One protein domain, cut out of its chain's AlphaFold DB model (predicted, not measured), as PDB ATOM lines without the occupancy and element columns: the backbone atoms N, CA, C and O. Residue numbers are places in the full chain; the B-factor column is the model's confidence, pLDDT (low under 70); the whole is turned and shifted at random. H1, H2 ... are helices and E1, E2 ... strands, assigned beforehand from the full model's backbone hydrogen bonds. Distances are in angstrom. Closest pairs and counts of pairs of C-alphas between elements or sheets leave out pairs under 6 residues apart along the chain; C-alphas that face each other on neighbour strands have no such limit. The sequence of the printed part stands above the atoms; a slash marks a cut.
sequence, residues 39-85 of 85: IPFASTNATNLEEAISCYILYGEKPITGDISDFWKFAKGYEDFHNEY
ATOM      1  N   ILE A  39      -6.711  -4.935  44.837       95.62
ATOM      2  CA  ILE A  39      -6.374  -3.752  45.634       95.62
ATOM      3  C   ILE A  39      -5.235  -2.986  44.962       95.62
ATOM      4  O   ILE A  39      -4.097  -3.469  44.958       95.62
ATOM      5  N   PRO A  40      -5.472  -1.760  44.452       95.00
ATOM      6  CA  PRO A  40      -4.413  -0.957  43.863       95.00
ATOM      7  C   PRO A  40      -3.347  -0.611  44.905       95.00
ATOM      8  O   PRO A  40      -3.645  -0.053  45.965       95.00
ATOM      9  N   PHE A  41      -2.089  -0.894  44.581       94.12
ATOM     10  CA  PHE A  41      -0.953  -0.604  45.448       94.12
ATOM     11  C   PHE A  41       0.250  -0.212  44.595       94.12
ATOM     12  O   PHE A  41       0.894  -1.047  43.969       94.12
ATOM     13  N   ALA A  42       0.558   1.084  44.561       86.50
ATOM     14  CA  ALA A  42       1.646   1.608  43.746       86.50
ATOM     15  C   ALA A  42       2.981   1.513  44.501       86.50
ATOM     16  O   ALA A  42       3.295   2.369  45.333       86.50
ATOM     17  N   SER A  43       3.778   0.488  44.193       81.56
ATOM     18  CA  SER A  43       5.171   0.374  44.647       81.56
ATOM     19  C   SER A  43       6.133   0.299  43.454       81.56
ATOM     20  O   SER A  43       5.706   0.401  42.307       81.56
ATOM     21  N   THR A  44       7.439   0.168  43.707       79.56
ATOM     22  CA  THR A  44       8.476   0.235  42.660       79.56
ATOM     23  C   THR A  44       8.232  -0.753  41.516       79.56
ATOM     24  O   THR A  44       8.361  -0.364  40.358       79.56
ATOM     25  N   ASN A  45       7.855  -1.997  41.830       83.38
ATOM     26  CA  ASN A  45       7.618  -3.062  40.849       83.38
ATOM     27  C   ASN A  45       6.272  -3.774  41.061       83.38
ATOM     28  O   ASN A  45       6.143  -4.954  40.748       83.38
ATOM     29  N   ALA A  46       5.280  -3.074  41.612       91.69
ATOM     30  CA  ALA A  46       3.944  -3.623  41.811       91.69
ATOM     31  C   ALA A  46       2.871  -2.583  41.508       91.69
ATOM     32  O   ALA A  46       3.041  -1.392  41.794       91.69
ATOM     33  N   THR A  47       1.766  -3.067  40.958       94.06
ATOM     34  CA  THR A  47       0.560  -2.289  40.659       94.06
ATOM     35  C   THR A  47      -0.599  -2.627  41.594       94.06
ATOM     36  O   THR A  47      -1.499  -1.803  41.772       94.06
ATOM     37  N   ASN A  48      -0.551  -3.798  42.234       96.94
ATOM     38  CA  ASN A  48      -1.530  -4.264  43.209       96.94
ATOM     39  C   ASN A  48      -0.866  -4.811  44.485       96.94
ATOM     40  O   ASN A  48       0.362  -4.947  44.575       96.94
ATOM     41  N   LEU A  49      -1.687  -5.063  45.505       97.00
ATOM     42  CA  LEU A  49      -1.216  -5.443  46.834       97.00
ATOM     43  C   LEU A  49      -0.581  -6.842  46.860       97.00
ATOM     44  O   LEU A  49       0.429  -7.028  47.540       97.00
ATOM     45  N   GLU A  50      -1.115  -7.798  46.097       97.31
ATOM     46  CA  GLU A  50      -0.537  -9.145  45.962       97.31
ATOM     47  C   GLU A  50       0.892  -9.103  45.392       97.31
ATOM     48  O   GLU A  50       1.826  -9.679  45.965       97.31
ATOM     49  N   GLU A  51       1.088  -8.364  44.297       96.62
ATOM     50  CA  GLU A  51       2.395  -8.140  43.674       96.62
ATOM     51  C   GLU A  51       3.366  -7.479  44.662       96.62
ATOM     52  O   GLU A  51       4.517  -7.898  44.785       96.62
ATOM     53  N   ALA A  52       2.908  -6.474  45.415       97.06
ATOM     54  CA  ALA A  52       3.755  -5.745  46.356       97.06
ATOM     55  C   ALA A  52       4.229  -6.626  47.523       97.06
ATOM     56  O   ALA A  52       5.406  -6.579  47.897       97.06
ATOM     57  N   ILE A  53       3.342  -7.464  48.075       96.81
ATOM     58  CA  ILE A  53       3.689  -8.438  49.121       96.81
ATOM     59  C   ILE A  53       4.660  -9.487  48.565       96.81
ATOM     60  O   ILE A  53       5.672  -9.788  49.204       96.81
ATOM     61  N   SER A  54       4.413  -9.987  47.351       96.12
ATOM     62  CA  SER A  54       5.315 -10.924  46.670       96.12
ATOM     63  C   SER A  54       6.717 -10.333  46.493       96.12
ATOM     64  O   SER A  54       7.713 -10.987  46.809       96.12
ATOM     65  N   CYS A  55       6.815  -9.070  46.067       95.81
ATOM     66  CA  CYS A  55       8.088  -8.367  45.912       95.81
ATOM     67  C   CYS A  55       8.811  -8.136  47.248       95.81
ATOM     68  O   CYS A  55      10.036  -8.284  47.321       95.81
ATOM     69  N   TYR A  56       8.079  -7.840  48.327       96.00
ATOM     70  CA  TYR A  56       8.655  -7.756  49.672       96.00
ATOM     71  C   TYR A  56       9.273  -9.092  50.106       96.00
ATOM     72  O   TYR A  56      10.406  -9.124  50.589       96.00
ATOM     73  N   ILE A  57       8.565 -10.202  49.891       96.25
ATOM     74  CA  ILE A  57       9.003 -11.531  50.332       96.25
ATOM     75  C   ILE A  57      10.169 -12.060  49.485       96.25
ATOM     76  O   ILE A  57      11.167 -12.530  50.034       96.25
ATOM     77  N   LEU A  58      10.056 -11.993  48.156       95.00
ATOM     78  CA  LEU A  58      10.996 -12.640  47.233       95.00
ATOM     79  C   LEU A  58      12.225 -11.780  46.923       95.00
ATOM     80  O   LEU A  58      13.312 -12.319  46.700       95.00
ATOM     81  N   TYR A  59      12.070 -10.453  46.922       94.00
ATOM     82  CA  TYR A  59      13.118  -9.518  46.502       94.00
ATOM     83  C   TYR A  59      13.539  -8.534  47.601       94.00
ATOM     84  O   TYR A  59      14.521  -7.811  47.426       94.00
ATOM     85  N   GLY A  60      12.849  -8.517  48.747       93.94
ATOM     86  CA  GLY A  60      13.147  -7.594  49.843       93.94
ATOM     87  C   GLY A  60      12.800  -6.138  49.522       93.94
ATOM     88  O   GLY A  60      13.382  -5.226  50.118       93.94
ATOM     89  N   GLU A  61      11.899  -5.902  48.563       94.00
ATOM     90  CA  GLU A  61      11.427  -4.555  48.245       94.00
ATOM     91  C   GLU A  61      10.694  -3.939  49.430       94.00
ATOM     92  O   GLU A  61      10.007  -4.620  50.183       94.00
ATOM     93  N   LYS A  62      10.842  -2.628  49.616       92.69
ATOM     94  CA  LYS A  62      10.179  -1.929  50.715       92.69
ATOM     95  C   LYS A  62       8.765  -1.494  50.314       92.69
ATOM     96  O   LYS A  62       8.576  -1.068  49.175       92.69
ATOM     97  N   PRO A  63       7.804  -1.514  51.252       90.62
ATOM     98  CA  PRO A  63       6.495  -0.893  51.053       90.62
ATOM     99  C   PRO A  63       6.617   0.636  50.928       90.62
ATOM    100  O   PRO A  63       7.698   1.197  51.117       90.62
ATOM    101  N   ILE A  64       5.500   1.315  50.646       89.38
ATOM    102  CA  ILE A  64       5.433   2.752  50.309       89.38
ATOM    103  C   ILE A  64       6.187   3.627  51.319       89.38
ATOM    104  O   ILE A  64       6.994   4.472  50.933       89.38
ATOM    105  N   THR A  65       5.952   3.419  52.615       92.44
ATOM    106  CA  THR A  65       6.619   4.171  53.691       92.44
ATOM    107  C   THR A  65       7.863   3.465  54.234       92.44
ATOM    108  O   THR A  65       8.587   4.016  55.063       92.44
ATOM    109  N   GLY A  66       8.134   2.244  53.769       91.00
ATOM    110  CA  GLY A  66       9.136   1.344  54.332       91.00
ATOM    111  C   GLY A  66       8.669   0.550  55.555       91.00
ATOM    112  O   GLY A  66       9.451  -0.253  56.061       91.00
ATOM    113  N   ASP A  67       7.423   0.734  56.002       93.88
ATOM    114  CA  ASP A  67       6.791  -0.004  57.100       93.88
ATOM    115  C   ASP A  67       5.829  -1.090  56.574       93.88
ATOM    116  O   ASP A  67       4.940  -0.814  55.768       93.88
ATOM    117  N   ILE A  68       5.979  -2.333  57.051       94.75
ATOM    118  CA  ILE A  68       5.142  -3.482  56.650       94.75
ATOM    119  C   ILE A  68       3.649  -3.276  56.954       94.75
ATOM    120  O   ILE A  68       2.793  -3.880  56.308       94.75
ATOM    121  N   SER A  69       3.317  -2.392  57.901       96.25
ATOM    122  CA  SER A  69       1.934  -2.032  58.221       96.25
ATOM    123  C   SER A  69       1.181  -1.408  57.047       96.25
ATOM    124  O   SER A  69      -0.048  -1.401  57.067       96.25
ATOM    125  N   ASP A  70       1.873  -0.915  56.017       95.56
ATOM    126  CA  ASP A  70       1.224  -0.405  54.812       95.56
ATOM    127  C   ASP A  70       0.402  -1.485  54.105       95.56
ATOM    128  O   ASP A  70      -0.723  -1.207  53.705       95.56
ATOM    129  N   PHE A  71       0.884  -2.731  54.033       96.19
ATOM    130  CA  PHE A  71       0.117  -3.814  53.410       96.19
ATOM    131  C   PHE A  71      -1.207  -4.066  54.139       96.19
ATOM    132  O   PHE A  71      -2.262  -4.167  53.518       96.19
ATOM    133  N   TRP A  72      -1.163  -4.076  55.473       96.31
ATOM    134  CA  TRP A  72      -2.350  -4.257  56.306       96.31
ATOM    135  C   TRP A  72      -3.351  -3.108  56.160       96.31
ATOM    136  O   TRP A  72      -4.547  -3.352  56.031       96.31
ATOM    137  N   LYS A  73      -2.879  -1.853  56.159       96.06
ATOM    138  CA  LYS A  73      -3.750  -0.672  56.020       96.06
ATOM    139  C   LYS A  73      -4.550  -0.711  54.720       96.06
ATOM    140  O   LYS A  73      -5.729  -0.382  54.739       96.06
ATOM    141  N   PHE A  74      -3.919  -1.110  53.616       95.75
ATOM    142  CA  PHE A  74      -4.592  -1.202  52.322       95.75
ATOM    143  C   PHE A  74      -5.587  -2.365  52.281       95.75
ATOM    144  O   PHE A  74      -6.726  -2.152  51.873       95.75
ATOM    145  N   ALA A  75      -5.208  -3.550  52.775       95.44
ATOM    146  CA  ALA A  75      -6.121  -4.692  52.847       95.44
ATOM    147  C   ALA A  75      -7.362  -4.395  53.707       95.44
ATOM    148  O   ALA A  75      -8.488  -4.588  53.259       95.44
ATOM    149  N   LYS A  76      -7.173  -3.851  54.917       94.88
ATOM    150  CA  LYS A  76      -8.296  -3.494  55.797       94.88
ATOM    151  C   LYS A  76      -9.134  -2.347  55.256       94.88
ATOM    152  O   LYS A  76     -10.347  -2.412  55.351       94.88
ATOM    153  N   GLY A  77      -8.512  -1.338  54.644       94.75
ATOM    154  CA  GLY A  77      -9.256  -0.251  54.010       94.75
ATOM    155  C   GLY A  77     -10.170  -0.734  52.880       94.75
ATOM    156  O   GLY A  77     -11.271  -0.211  52.732       94.75
ATOM    157  N   TYR A  78      -9.740  -1.746  52.116       93.88
ATOM    158  CA  TYR A  78     -10.577  -2.397  51.105       93.88
ATOM    159  C   TYR A  78     -11.731  -3.176  51.746       93.88
ATOM    160  O   TYR A  78     -12.886  -2.961  51.394       93.88
ATOM    161  N   GLU A  79     -11.434  -4.022  52.733       92.25
ATOM    162  CA  GLU A  79     -12.446  -4.792  53.465       92.25
ATOM    163  C   GLU A  79     -13.530  -3.898  54.088       92.25
ATOM    164  O   GLU A  79     -14.722  -4.164  53.936       92.25
ATOM    165  N   ASP A  80     -13.121  -2.824  54.765       92.31
ATOM    166  CA  ASP A  80     -14.031  -1.884  55.418       92.31
ATOM    167  C   ASP A  80     -14.931  -1.193  54.380       92.31
ATOM    168  O   ASP A  80     -16.144  -1.118  54.570       92.31
ATOM    169  N   PHE A  81     -14.371  -0.772  53.236       89.56
ATOM    170  CA  PHE A  81     -15.147  -0.188  52.138       89.56
ATOM    171  C   PHE A  81     -16.187  -1.166  51.570       89.56
ATOM    172  O   PHE A  81     -17.299  -0.756  51.255       89.56
ATOM    173  N   HIS A  82     -15.853  -2.452  51.455       83.81
ATOM    174  CA  HIS A  82     -16.761  -3.465  50.910       83.81
ATOM    175  C   HIS A  82     -17.803  -3.982  51.908       83.81
ATOM    176  O   HIS A  82     -18.838  -4.475  51.477       83.81
ATOM    177  N   ASN A  83     -17.569  -3.849  53.215       81.19
ATOM    178  CA  ASN A  83     -18.540  -4.219  54.251       81.19
ATOM    179  C   ASN A  83     -19.557  -3.107  54.570       81.19
ATOM    180  O   ASN A  83     -20.559  -3.365  55.240       81.19
ATOM    181  N   GLU A  84     -19.305  -1.870  54.132       72.50
ATOM    182  CA  GLU A  84     -20.222  -0.733  54.308       72.50
ATOM    183  C   GLU A  84     -21.342  -0.665  53.246       72.50
ATOM    184  O   GLU A  84     -22.281   0.124  53.405       72.50
ATOM    185  N   TYR A  85     -21.286  -1.501  52.202       52.38
ATOM    186  CA  TYR A  85     -22.229  -1.532  51.072       52.38
ATOM    187  C   TYR A  85     -22.749  -2.941  50.770       52.38
ATOM    188  O   TYR A  85     -23.828  -3.020  50.133       52.38
TER     189      TYR A  85
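What this domain is: This is residues 39 to 85 of the 85 residues of an uncharacterized protein of Streptococcus ictaluri 707-05 (UniProt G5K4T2). A small two-strand hairpin, E1 and E2, is followed with no residue between by H1, which folds back beside it, and the longer helix H2 turns back the opposite way to H1, meeting it with residues 71 to 75 alone and reaching out beyond the rest as an arm. Residues 80 to 85 stick out at its far end. The printed part has 47 residues, with two named strands and two named helices in the order E1, E2, H1, H2; the sheet, E1 - E2, is antiparallel and the class is mixed, helices and strands. It is only just compact, close to loose, with a radius of gyration of the C-alphas of 11.0 A and spans of 36 by 17 by 14 A.

How they stand to each other: E1, residues 40 to 43, and E2, residues 46 to 48, form an antiparallel hairpin, their directions at 164 degrees. N 41 and O 47 are within hydrogen-bond range at 3.0 A, as are N 43 and O 46 at 3.1 A. The closest C-alphas of E1 and H1, residues 49 to 59, are those of Phe 41 and Leu 49, 5.0 A apart. Those of E2 and H1 are Ala 46 and Ala 52, also 5.0 A apart. H2, residues 69 to 83, touches H1 with residues 71 to 75 alone; the closest C-alphas, of Leu 49 and Phe 71, are 6.9 A apart. These two helices form a helical hairpin, at a shallow tilt of 20 degrees, opposite ways. E2 and H2 are apart. In H1 and H2 every O i to N i+4 pair is within hydrogen-bond range.

Where its parts are: E1 begins at C-alpha 40, (-4.413, -0.957, 43.863), and measures 9.7 A; E2 measures 5.7 A. H1 starts at C-alpha 49, (-1.216, -5.443, 46.834), and is 14.9 A long. H2 is 21.0 A long and ends at C-alpha 83, (-18.540, -4.219, 54.251).

The domain as a whole: The C-alphas farthest apart, of Tyr 59 and Tyr 85, are 36.5 A apart. The printed part has no cut. The links E1 to E2 and E2 to H1 are tight, and H1 to H2, with 9 residues between them, is short. The mean pLDDT of the printed part is 91.7; residue 85, the chain's last, is under 70.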